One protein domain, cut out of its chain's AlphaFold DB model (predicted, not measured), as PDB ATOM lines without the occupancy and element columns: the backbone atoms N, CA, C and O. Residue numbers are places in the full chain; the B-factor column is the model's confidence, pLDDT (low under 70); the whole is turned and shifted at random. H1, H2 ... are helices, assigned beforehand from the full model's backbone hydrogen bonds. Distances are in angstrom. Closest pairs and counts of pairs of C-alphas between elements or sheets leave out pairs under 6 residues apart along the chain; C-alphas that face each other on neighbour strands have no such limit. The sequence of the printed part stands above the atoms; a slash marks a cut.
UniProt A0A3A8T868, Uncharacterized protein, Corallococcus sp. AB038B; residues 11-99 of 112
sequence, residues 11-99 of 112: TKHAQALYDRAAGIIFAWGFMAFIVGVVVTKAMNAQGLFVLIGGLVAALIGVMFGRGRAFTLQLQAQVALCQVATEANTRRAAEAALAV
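What this domain is: This is residues 11 to 99 of the 112 residues of an uncharacterized protein of Corallococcus sp. AB038B (UniProt A0A3A8T868). This is a long helical hairpin: H2, the longest helix, runs nearly the full length of a thin rod, and the shorter H1 lies side by side with it, the two joined by a tight turn at one end. Past H1, residues 84 to 99 of H2 stick out as a free arm. The printed part has 89 residues with two named helices, H1 then H2, and no named strand; the class is all helix. It is extended, with a radius of gyration of the C-alphas of 22.1 A and spans of 79 by 16 by 15 A.

Where its parts are: Find C-alpha 48 at (-12.381, 5.464, 97.968); from there H2, residues 48 to 99, runs 73.5 A to C-alpha 99 at (55.554, -22.439, 95.061). Near residue 67 it has a kink of 33 degrees. H1, residues 11 to 42, begins at C-alpha 11 at (31.517, -1.375, 96.751) and measures 46.8 A.

How they stand to each other: H1 and H2 form a helical hairpin and touch, the closest C-alphas being those of Ala 21 and Ala 69, 4.2 A apart. They run opposite ways at a shallow tilt of 9 degrees. Look along H1's backbone and you find every O i to N i+4 pair within hydrogen-bond range; in H2, 44 of 48 are.

The domain as a whole: The C-alphas of Asn 44 and Val 99 are the two farthest apart, 79.7 A. The printed part has no cut, and the link from H1 to H2 is tight. Mean pLDDT of the printed part is 90.6, and no printed residue is under 70.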
ATOM      1  N   THR A  11      32.663  -1.073  95.880       82.94
ATOM      2  CA  THR A  11      31.517  -1.375  96.751       82.94
ATOM      3  C   THR A  11      30.614  -0.157  96.945       82.94
ATOM      4  O   THR A  11      29.395  -0.286  96.841       82.94
ATOM      5  N   LYS A  12      31.180   1.047  97.122       87.12
ATOM      6  CA  LYS A  12      30.408   2.304  97.143       87.12
ATOM      7  C   LYS A  12      29.675   2.556  95.827       87.12
ATOM      8  O   LYS A  12      28.526   2.990  95.843       87.12
ATOM      9  N   HIS A  13      30.309   2.270  94.691       84.00
ATOM     10  CA  HIS A  13      29.669   2.399  93.384       84.00
ATOM     11  C   HIS A  13      28.492   1.423  93.223       84.00
ATOM     12  O   HIS A  13      27.413   1.828  92.794       84.00
ATOM     13  N   ALA A  14      28.667   0.164  93.638       85.06
ATOM     14  CA  ALA A  14      27.602  -0.834  93.644       85.06
ATOM     15  C   ALA A  14      26.429  -0.408  94.546       85.06
ATOM     16  O   ALA A  14      25.274  -0.499  94.132       85.06
ATOM     17  N   GLN A  15      26.713   0.135  95.735       86.25
ATOM     18  CA  GLN A  15      25.688   0.667  96.637       86.25
ATOM     19  C   GLN A  15      24.914   1.825  95.993       86.25
ATOM     20  O   GLN A  15      23.688   1.811  95.969       86.25
ATOM     21  N   ALA A  16      25.617   2.779  95.377       88.62
ATOM     22  CA  ALA A  16      24.983   3.901  94.692       88.62
ATOM     23  C   ALA A  16      24.074   3.449  93.532       88.62
ATOM     24  O   ALA A  16      23.048   4.079  93.266       88.62
ATOM     25  N   LEU A  17      24.419   2.359  92.838       87.06
ATOM     26  CA  LEU A  17      23.568   1.756  91.808       87.06
ATOM     27  C   LEU A  17      22.291   1.148  92.404       87.06
ATOM     28  O   LEU A  17      21.212   1.354  91.844       87.06
ATOM     29  N   TYR A  18      22.385   0.461  93.546       87.81
ATOM     30  CA  TYR A  18      21.217  -0.056  94.266       87.81
ATOM     31  C   TYR A  18      20.305   1.065  94.776       87.81
ATOM     32  O   TYR A  18      19.090   1.004  94.570       87.81
ATOM     33  N   ASP A  19      20.875   2.117  95.363       89.69
ATOM     34  CA  ASP A  19      20.110   3.258  95.875       89.69
ATOM     35  C   ASP A  19      19.375   3.981  94.736       89.69
ATOM     36  O   ASP A  19      18.191   4.312  94.839       89.69
ATOM     37  N   ARG A  20      20.039   4.146  93.583       88.88
ATOM     38  CA  ARG A  20      19.405   4.667  92.361       88.88
ATOM     39  C   ARG A  20      18.295   3.753  91.856       88.88
ATOM     40  O   ARG A  20      17.249   4.250  91.446       88.88
ATOM     41  N   ALA A  21      18.496   2.437  91.888       87.75
ATOM     42  CA  ALA A  21      17.484   1.468  91.483       87.75
ATOM     43  C   ALA A  21      16.208   1.608  92.333       87.75
ATOM     44  O   ALA A  21      15.108   1.671  91.781       87.75
ATOM     45  N   ALA A  22      16.353   1.744  93.654       87.69
ATOM     46  CA  ALA A  22      15.235   2.003  94.559       87.69
ATOM     47  C   ALA A  22      14.558   3.353  94.267       87.69
ATOM     48  O   ALA A  22      13.329   3.421  94.170       87.69
ATOM     49  N   GLY A  23      15.352   4.404  94.035       90.19
ATOM     50  CA  GLY A  23      14.848   5.728  93.669       90.19
ATOM     51  C   GLY A  23      14.011   5.723  92.387       90.19
ATOM     52  O   GLY A  23      12.951   6.341  92.346       90.19
ATOM     53  N   ILE A  24      14.426   4.975  91.357       90.00
ATOM     54  CA  ILE A  24      13.674   4.856  90.096       90.00
ATOM     55  C   ILE A  24      12.333   4.153  90.313       90.00
ATOM     56  O   ILE A  24      11.323   4.618  89.786       90.00
ATOM     57  N   ILE A  25      12.299   3.061  91.086       90.69
ATOM     58  CA  ILE A  25      11.045   2.351  91.390       90.69
ATOM     59  C   ILE A  25      10.073   3.287  92.108       90.69
ATOM     60  O   ILE A  25       8.904   3.368  91.728       90.69
ATOM     61  N   PHE A  26      10.565   4.014  93.115       92.50
ATOM     62  CA  PHE A  26       9.749   4.948  93.881       92.50
ATOM     63  C   PHE A  26       9.242   6.102  93.012       92.50
ATOM     64  O   PHE A  26       8.048   6.386  93.017       92.50
ATOM     65  N   ALA A  27      10.114   6.721  92.210       91.88
ATOM     66  CA  ALA A  27       9.745   7.822  91.325       91.88
ATOM     67  C   ALA A  27       8.676   7.404  90.303       91.88
ATOM     68  O   ALA A  27       7.690   8.115  90.121       91.88
ATOM     69  N   TRP A  28       8.824   6.233  89.676       91.88
ATOM     70  CA  TRP A  28       7.834   5.717  88.729       91.88
ATOM     71  C   TRP A  28       6.499   5.376  89.394       91.88
ATOM     72  O   TRP A  28       5.448   5.729  88.862       91.88
ATOM     73  N   GLY A  29       6.527   4.734  90.565       93.19
ATOM     74  CA  GLY A  29       5.317   4.452  91.337       93.19
ATOM     75  C   GLY A  29       4.589   5.726  91.762       93.19
ATOM     76  O   GLY A  29       3.378   5.833  91.595       93.19
ATOM     77  N   PHE A  30       5.330   6.721  92.248       94.81
ATOM     78  CA  PHE A  30       4.777   7.994  92.706       94.81
ATOM     79  C   PHE A  30       4.197   8.830  91.559       94.81
ATOM     80  O   PHE A  30       3.081   9.337  91.665       94.81
ATOM     81  N   MET A  31       4.902   8.928  90.429       94.50
ATOM     82  CA  MET A  31       4.385   9.626  89.248       94.50
ATOM     83  C   MET A  31       3.120   8.951  88.712       94.50
ATOM     84  O   MET A  31       2.140   9.631  88.415       94.50
ATOM     85  N   ALA A  32       3.105   7.618  88.640       93.94
ATOM     86  CA  ALA A  32       1.927   6.885  88.196       93.94
ATOM     87  C   ALA A  32       0.755   7.016  89.185       93.94
ATOM     88  O   ALA A  32      -0.383   7.149  88.746       93.94
ATOM     89  N   PHE A  33       1.020   7.070  90.495       95.06
ATOM     90  CA  PHE A  33       0.003   7.365  91.510       95.06
ATOM     91  C   PHE A  33      -0.675   8.715  91.256       95.06
ATOM     92  O   PHE A  33      -1.901   8.780  91.189       95.06
ATOM     93  N   ILE A  34       0.114   9.782  91.071       95.44
ATOM     94  CA  ILE A  34      -0.409  11.131  90.801       95.44
ATOM     95  C   ILE A  34      -1.281  11.117  89.546       95.44
ATOM     96  O   ILE A  34      -2.409  11.607  89.576       95.44
ATOM     97  N   VAL A  35      -0.794  10.510  88.461       95.19
ATOM     98  CA  VAL A  35      -1.559  10.386  87.213       95.19
ATOM     99  C   VAL A  35      -2.862   9.616  87.447       95.19
ATOM    100  O   VAL A  35      -3.919  10.068  87.017       95.19
ATOM    101  N   GLY A  36      -2.824   8.502  88.183       93.81
ATOM    102  CA  GLY A  36      -4.010   7.708  88.509       93.81
ATOM    103  C   GLY A  36      -5.051   8.479  89.322       93.81
ATOM    104  O   GLY A  36      -6.244   8.402  89.022       93.81
ATOM    105  N   VAL A  37      -4.614   9.271  90.305       94.06
ATOM    106  CA  VAL A  37      -5.494  10.147  91.097       94.06
ATOM    107  C   VAL A  37      -6.136  11.220  90.218       94.06
ATOM    108  O   VAL A  37      -7.344  11.437  90.304       94.06
ATOM    109  N   VAL A  38      -5.359  11.872  89.349       94.69
ATOM    110  CA  VAL A  38      -5.864  12.917  88.444       94.69
ATOM    111  C   VAL A  38      -6.882  12.344  87.456       94.69
ATOM    112  O   VAL A  38      -7.968  12.901  87.308       94.69
ATOM    113  N   VAL A  39      -6.575  11.205  86.828       94.50
ATOM    114  CA  VAL A  39      -7.465  10.542  85.860       94.50
ATOM    115  C   VAL A  39      -8.766  10.098  86.523       94.50
ATOM    116  O   VAL A  39      -9.847  10.397  86.020       94.50
ATOM    117  N   THR A  40      -8.697   9.441  87.683       93.44
ATOM    118  CA  THR A  40      -9.917   9.000  88.381       93.44
ATOM    119  C   THR A  40     -10.762  10.164  88.886       93.44
ATOM    120  O   THR A  40     -11.988  10.107  88.788       93.44
ATOM    121  N   LYS A  41     -10.143  11.257  89.349       92.56
ATOM    122  CA  LYS A  41     -10.866  12.496  89.667       92.56
ATOM    123  C   LYS A  41     -11.552  13.102  88.444       92.56
ATOM    124  O   LYS A  41     -12.704  13.513  88.558       92.56
ATOM    125  N   ALA A  42     -10.891  13.122  87.285       93.44
ATOM    126  CA  ALA A  42     -11.474  13.630  86.041       93.44
ATOM    127  C   ALA A  42     -12.692  12.808  85.572       93.44
ATOM    128  O   ALA A  42     -13.596  13.349  84.943       93.44
ATOM    129  N   MET A  43     -12.763  11.526  85.940       93.25
ATOM    130  CA  MET A  43     -13.911  10.645  85.683       93.25
ATOM    131  C   MET A  43     -15.062  10.812  86.696       93.25
ATOM    132  O   MET A  43     -15.960   9.975  86.742       93.25
ATOM    133  N   ASN A  44     -15.046  11.862  87.527       91.88
ATOM    134  CA  ASN A  44     -15.996  12.089  88.625       91.88
ATOM    135  C   ASN A  44     -16.037  10.964  89.678       91.88
ATOM    136  O   ASN A  44     -16.999  10.862  90.440       91.88
ATOM    137  N   ALA A  45     -14.987  10.141  89.784       88.44
ATOM    138  CA  ALA A  45     -14.885   9.188  90.881       88.44
ATOM    139  C   ALA A  45     -14.711   9.935  92.214       88.44
ATOM    140  O   ALA A  45     -13.996  10.940  92.314       88.44
ATOM    141  N   GLN A  46     -15.357   9.434  93.266       90.88
ATOM    142  CA  GLN A  46     -15.345  10.055  94.588       90.88
ATOM    143  C   GLN A  46     -14.803   9.108  95.657       90.88
ATOM    144  O   GLN A  46     -14.843   7.883  95.521       90.88
ATOM    145  N   GLY A  47     -14.288   9.708  96.732       89.12
ATOM    146  CA  GLY A  47     -13.829   9.002  97.925       89.12
ATOM    147  C   GLY A  47     -12.842   7.875  97.621       89.12
ATOM    148  O   GLY A  47     -11.779   8.098  97.037       89.12
ATOM    149  N   LEU A  48     -13.218   6.661  98.023       91.69
ATOM    150  CA  LEU A  48     -12.381   5.464  97.968       91.69
ATOM    151  C   LEU A  48     -11.938   5.090  96.543       91.69
ATOM    152  O   LEU A  48     -10.818   4.620  96.362       91.69
ATOM    153  N   PHE A  49     -12.760   5.343  95.522       90.44
ATOM    154  CA  PHE A  49     -12.435   4.969  94.140       90.44
ATOM    155  C   PHE A  49     -11.237   5.739  93.570       90.44
ATOM    156  O   PHE A  49     -10.473   5.184  92.783       90.44
ATOM    157  N   VAL A  50     -11.024   6.985  94.004       92.56
ATOM    158  CA  VAL A  50      -9.852   7.783  93.606       92.56
ATOM    159  C   VAL A  50      -8.577   7.208  94.210       92.56
ATOM    160  O   VAL A  50      -7.556   7.096  93.533       92.56
ATOM    161  N   LEU A  51      -8.641   6.803  95.483       93.06
ATOM    162  CA  LEU A  51      -7.516   6.160  96.159       93.06
ATOM    163  C   LEU A  51      -7.183   4.817  95.511       93.06
ATOM    164  O   LEU A  51      -6.013   4.550  95.256       93.06
ATOM    165  N   ILE A  52      -8.197   4.007  95.186       93.81
ATOM    166  CA  ILE A  52      -8.009   2.730  94.486       93.81
ATOM    167  C   ILE A  52      -7.382   2.961  93.108       93.81
ATOM    168  O   ILE A  52      -6.408   2.296  92.770       93.81
ATOM    169  N   GLY A  53      -7.881   3.920  92.324       92.25
ATOM    170  CA  GLY A  53      -7.323   4.225  91.006       92.25
ATOM    171  C   GLY A  53      -5.877   4.712  91.055       92.25
ATOM    172  O   GLY A  53      -5.043   4.244  90.281       92.25
ATOM    173  N   GLY A  54      -5.559   5.593  92.008       94.50
ATOM    174  CA  GLY A  54      -4.184   5.997  92.293       94.50
ATOM    175  C   GLY A  54      -3.304   4.803  92.658       94.50
ATOM    176  O   GLY A  54      -2.225   4.642  92.093       94.50
ATOM    177  N   LEU A  55      -3.771   3.928  93.553       95.12
ATOM    178  CA  LEU A  55      -3.023   2.752  94.001       95.12
ATOM    179  C   LEU A  55      -2.757   1.766  92.853       95.12
ATOM    180  O   LEU A  55      -1.635   1.291  92.698       95.12
ATOM    181  N   VAL A  56      -3.761   1.493  92.015       94.81
ATOM    182  CA  VAL A  56      -3.621   0.630  90.833       94.81
ATOM    183  C   VAL A  56      -2.603   1.219  89.859       94.81
ATOM    184  O   VAL A  56      -1.694   0.514  89.420       94.81
ATOM    185  N   ALA A  57      -2.695   2.518  89.567       94.81
ATOM    186  CA  ALA A  57      -1.726   3.185  88.708       94.81
ATOM    187  C   ALA A  57      -0.310   3.150  89.309       94.81
ATOM    188  O   ALA A  57       0.649   2.874  88.592       94.81
ATOM    189  N   ALA A  58      -0.169   3.334  90.625       94.31
ATOM    190  CA  ALA A  58       1.109   3.233  91.327       94.31
ATOM    191  C   ALA A  58       1.740   1.843  91.190       94.31
ATOM    192  O   ALA A  58       2.933   1.740  90.908       94.31
ATOM    193  N   LEU A  59       0.949   0.775  91.345       94.06
ATOM    194  CA  LEU A  59       1.416  -0.603  91.170       94.06
ATOM    195  C   LEU A  59       1.920  -0.845  89.745       94.06
ATOM    196  O   LEU A  59       3.001  -1.406  89.566       94.06
ATOM    197  N   ILE A  60       1.187  -0.355  88.742       92.88
ATOM    198  CA  ILE A  60       1.616  -0.412  87.341       92.88
ATOM    199  C   ILE A  60       2.933   0.359  87.171       92.88
ATOM    200  O   ILE A  60       3.902  -0.186  86.643       92.88
ATOM    201  N   GLY A  61       3.018   1.589  87.682       92.25
ATOM    202  CA  GLY A  61       4.237   2.401  87.643       92.25
ATOM    203  C   GLY A  61       5.441   1.697  88.272       92.25
ATOM    204  O   GLY A  61       6.509   1.642  87.667       92.25
ATOM    205  N   VAL A  62       5.260   1.077  89.441       91.81
ATOM    206  CA  VAL A  62       6.289   0.262  90.105       91.81
ATOM    207  C   VAL A  62       6.738  -0.893  89.211       91.81
ATOM    208  O   VAL A  62       7.942  -1.112  89.085       91.81
ATOM    209  N   MET A  63       5.820  -1.614  88.559       90.94
ATOM    210  CA  MET A  63       6.179  -2.708  87.645       90.94
ATOM    211  C   MET A  63       7.053  -2.223  86.481       90.94
ATOM    212  O   MET A  63       8.072  -2.851  86.187       90.94
ATOM    213  N   PHE A  64       6.725  -1.076  85.877       88.62
ATOM    214  CA  PHE A  64       7.559  -0.465  84.833       88.62
ATOM    215  C   PHE A  64       8.921   0.005  85.374       88.62
ATOM    216  O   PHE A  64       9.961  -0.239  84.756       88.62
ATOM    217  N   GLY A  65       8.943   0.614  86.563       87.31
ATOM    218  CA  GLY A  65      10.168   1.051  87.235       87.31
ATOM    219  C   GLY A  65      11.113  -0.104  87.591       87.31
ATOM    220  O   GLY A  65      12.332   0.046  87.489       87.31
ATOM    221  N   ARG A  66      10.574  -1.283  87.938       87.62
ATOM    222  CA  ARG A  66      11.365  -2.480  88.282       87.62
ATOM    223  C   ARG A  66      12.246  -2.958  87.135       87.62
ATOM    224  O   ARG A  66      13.379  -3.347  87.397       87.62
ATOM    225  N   GLY A  67      11.781  -2.893  85.887       85.62
ATOM    226  CA  GLY A  67      12.596  -3.293  84.733       85.62
ATOM    227  C   GLY A  67      13.855  -2.431  84.587       85.62
ATOM    228  O   GLY A  67      14.958  -2.948  84.419       85.62
ATOM    229  N   ARG A  68      13.715  -1.110  84.747       85.19
ATOM    230  CA  ARG A  68      14.848  -0.167  84.741       85.19
ATOM    231  C   ARG A  68      15.760  -0.382  85.950       85.19
ATOM    232  O   ARG A  68      16.974  -0.465  85.789       85.19
ATOM    233  N   ALA A  69      15.190  -0.531  87.139       88.38
ATOM    234  CA  ALA A  69      15.943  -0.801  88.360       88.38
ATOM    235  C   ALA A  69      16.751  -2.107  88.287       88.38
ATOM    236  O   ALA A  69      17.891  -2.140  88.741       88.38
ATOM    237  N   PHE A  70      16.214  -3.149  87.651       87.56
ATOM    238  CA  PHE A  70      16.903  -4.428  87.483       87.56
ATOM    239  C   PHE A  70      18.211  -4.292  86.694       87.56
ATOM    240  O   PHE A  70      19.210  -4.909  87.050       87.56
ATOM    241  N   THR A  71      18.256  -3.424  85.678       90.88
ATOM    242  CA  THR A  71      19.502  -3.179  84.926       90.88
ATOM    243  C   THR A  71      20.601  -2.555  85.792       90.88
ATOM    244  O   THR A  71      21.757  -2.958  85.689       90.88
ATOM    245  N   LEU A  72      20.249  -1.637  86.700       89.44
ATOM    246  CA  LEU A  72      21.198  -1.048  87.652       89.44
ATOM    247  C   LEU A  72      21.683  -2.075  88.681       89.44
ATOM    248  O   LEU A  72      22.867  -2.110  89.007       89.44
ATOM    249  N   GLN A  73      20.785  -2.940  89.155       90.25
ATOM    250  CA  GLN A  73      21.143  -4.036  90.061       90.25
ATOM    251  C   GLN A  73      22.102  -5.027  89.390       90.25
ATOM    252  O   GLN A  73      23.090  -5.431  89.998       90.25
ATOM    253  N   LEU A  74      21.860  -5.374  88.124       91.75
ATOM    254  CA  LEU A  74      22.769  -6.217  87.345       91.75
ATOM    255  C   LEU A  74      24.150  -5.575  87.191       91.75
ATOM    256  O   LEU A  74      25.155  -6.244  87.407       91.75
ATOM    257  N   GLN A  75      24.218  -4.278  86.880       91.19
ATOM    258  CA  GLN A  75      25.495  -3.557  86.800       91.19
ATOM    259  C   GLN A  75      26.253  -3.594  88.134       91.19
ATOM    260  O   GLN A  75      27.462  -3.829  88.146       91.19
ATOM    261  N   ALA A  76      25.547  -3.435  89.257       90.88
ATOM    262  CA  ALA A  76      26.143  -3.545  90.584       90.88
ATOM    263  C   ALA A  76      26.724  -4.949  90.839       90.88
ATOM    264  O   ALA A  76      27.837  -5.074  91.347       90.88
ATOM    265  N   GLN A  77      26.009  -6.009  90.451       90.81
ATOM    266  CA  GLN A  77      26.491  -7.386  90.610       90.81
ATOM    267  C   GLN A  77      27.702  -7.697  89.728       90.81
ATOM    268  O   GLN A  77      28.638  -8.342  90.198       90.81
ATOM    269  N   VAL A  78      27.724  -7.209  88.485       92.38
ATOM    270  CA  VAL A  78      28.885  -7.360  87.595       92.38
ATOM    271  C   VAL A  78      30.120  -6.701  88.212       92.38
ATOM    272  O   VAL A  78      31.180  -7.323  88.261       92.38
ATOM    273  N   ALA A  79      29.972  -5.495  88.768       89.50
ATOM    274  CA  ALA A  79      31.067  -4.801  89.444       89.50
ATOM    275  C   ALA A  79      31.600  -5.591  90.655       89.50
ATOM    276  O   ALA A  79      32.811  -5.736  90.821       89.50
ATOM    277  N   LEU A  80      30.713  -6.160  91.480       88.75
ATOM    278  CA  LEU A  80      31.115  -6.990  92.623       88.75
ATOM    279  C   LEU A  80      31.800  -8.293  92.192       88.75
ATOM    280  O   LEU A  80      32.787  -8.702  92.804       88.75
ATOM    281  N   CYS A  81      31.305  -8.930  91.130       91.19
ATOM    282  CA  CYS A  81      31.916 -10.131  90.571       91.19
ATOM    283  C   CYS A  81      33.343  -9.845  90.090       91.19
ATOM    284  O   CYS A  81      34.261 -10.594  90.421       91.19
ATOM    285  N   GLN A  82      33.549  -8.718  89.406       90.19
ATOM    286  CA  GLN A  82      34.868  -8.303  88.937       90.19
ATOM    287  C   GLN A  82      35.866  -8.143  90.096       90.19
ATOM    288  O   GLN A  82      36.961  -8.704  90.045       90.19
ATOM    289  N   VAL A  83      35.462  -7.480  91.186       89.00
ATOM    290  CA  VAL A  83      36.298  -7.350  92.395       89.00
ATOM    291  C   VAL A  83      36.660  -8.714  92.977       89.00
ATOM    292  O   VAL A  83      37.806  -8.940  93.368       89.00
ATOM    293  N   ALA A  84      35.698  -9.639  93.031       88.81
ATOM    294  CA  ALA A  84      35.937 -10.984  93.539       88.81
ATOM    295  C   ALA A  84      36.912 -11.770  92.648       88.81
ATOM    296  O   ALA A  84      37.811 -12.435  93.167       88.81
ATOM    297  N   THR A  85      36.777 -11.666  91.321       90.94
ATOM    298  CA  THR A  85      37.708 -12.308  90.384       90.94
ATOM    299  C   THR A  85      39.118 -11.759  90.534       90.94
ATOM    300  O   THR A  85      40.046 -12.543  90.686       90.94
ATOM    301  N   GLU A  86      39.283 -10.439  90.617       89.31
ATOM    302  CA  GLU A  86      40.594  -9.813  90.790       89.31
ATOM    303  C   GLU A  86      41.247 -10.217  92.119       89.31
ATOM    304  O   GLU A  86      42.427 -10.570  92.160       89.31
ATOM    305  N   ALA A  87      40.472 -10.247  93.209       89.06
ATOM    306  CA  ALA A  87      40.960 -10.702  94.505       89.06
ATOM    307  C   ALA A  87      41.419 -12.169  94.468       89.06
ATOM    308  O   ALA A  87      42.463 -12.499  95.036       89.06
ATOM    309  N   ASN A  88      40.671 -13.042  93.789       92.00
ATOM    310  CA  ASN A  88      41.047 -14.444  93.620       92.00
ATOM    311  C   ASN A  88      42.290 -14.597  92.739       92.00
ATOM    312  O   ASN A  88      43.199 -15.335  93.111       92.00
ATOM    313  N   THR A  89      42.372 -13.876  91.619       92.62
ATOM    314  CA  THR A  89      43.542 -13.897  90.731       92.62
ATOM    315  C   THR A  89      44.793 -13.409  91.456       92.62
ATOM    316  O   THR A  89      45.848 -14.025  91.317       92.62
ATOM    317  N   ARG A  90      44.688 -12.370  92.296       89.25
ATOM    318  CA  ARG A  90      45.815 -11.886  93.105       89.25
ATOM    319  C   ARG A  90      46.301 -12.938  94.100       89.25
ATOM    320  O   ARG A  90      47.491 -13.229  94.134       89.25
ATOM    321  N   ARG A  91      45.389 -13.565  94.852       89.25
ATOM    322  CA  ARG A  91      45.743 -14.653  95.784       89.25
ATOM    323  C   ARG A  91      46.369 -15.847  95.062       89.25
ATOM    324  O   ARG A  91      47.318 -16.434  95.566       89.25
ATOM    325  N   ALA A  92      45.848 -16.206  93.889       91.94
ATOM    326  CA  ALA A  92      46.399 -17.291  93.082       91.94
ATOM    327  C   ALA A  92      47.815 -16.962  92.578       91.94
ATOM    328  O   ALA A  92      48.684 -17.829  92.605       91.94
ATOM    329  N   ALA A  93      48.067 -15.712  92.175       90.56
ATOM    330  CA  ALA A  93      49.396 -15.249  91.788       90.56
ATOM    331  C   ALA A  93      50.382 -15.270  92.969       90.56
ATOM    332  O   ALA A  93      51.493 -15.774  92.824       90.56
ATOM    333  N   GLU A  94      49.969 -14.795  94.148       89.56
ATOM    334  CA  GLU A  94      50.770 -14.861  95.381       89.56
ATOM    335  C   GLU A  94      51.112 -16.312  95.759       89.56
ATOM    336  O   GLU A  94      52.263 -16.621  96.062       89.56
ATOM    337  N   ALA A  95      50.139 -17.225  95.673       90.12
ATOM    338  CA  ALA A  95      50.359 -18.646  95.929       90.12
ATOM    339  C   ALA A  95      51.310 -19.286  94.903       90.12
ATOM    340  O   ALA A  95      52.179 -20.067  95.281       90.12
ATOM    341  N   ALA A  96      51.193 -18.935  93.618       89.38
ATOM    342  CA  ALA A  96      52.098 -19.425  92.580       89.38
ATOM    343  C   ALA A  96      53.544 -18.955  92.811       89.38
ATOM    344  O   ALA A  96      54.471 -19.757  92.707       89.38
ATOM    345  N   LEU A  97      53.741 -17.687  93.194       86.69
ATOM    346  CA  LEU A  97      55.060 -17.153  93.551       86.69
ATOM    347  C   LEU A  97      55.668 -17.860  94.771       86.69
ATOM    348  O   LEU A  97      56.879 -18.041  94.816       86.69
ATOM    349  N   ALA A  98      54.850 -18.289  95.735       84.12
ATOM    350  CA  ALA A  98      55.321 -19.033  96.904       84.12
ATOM    351  C   ALA A  98      55.748 -20.481  96.583       84.12
ATOM    352  O   ALA A  98      56.517 -21.072  97.339       84.12
ATOM    353  N   VAL A  99      55.252 -21.059  95.483       84.06
ATOM    354  CA  VAL A  99      55.554 -22.439  95.061       84.06
ATOM    355  C   VAL A  99      56.784 -22.514  94.151       84.06
ATOM    356  O   VAL A  99      57.477 -23.530  94.153       84.06
TER     357      VAL A  99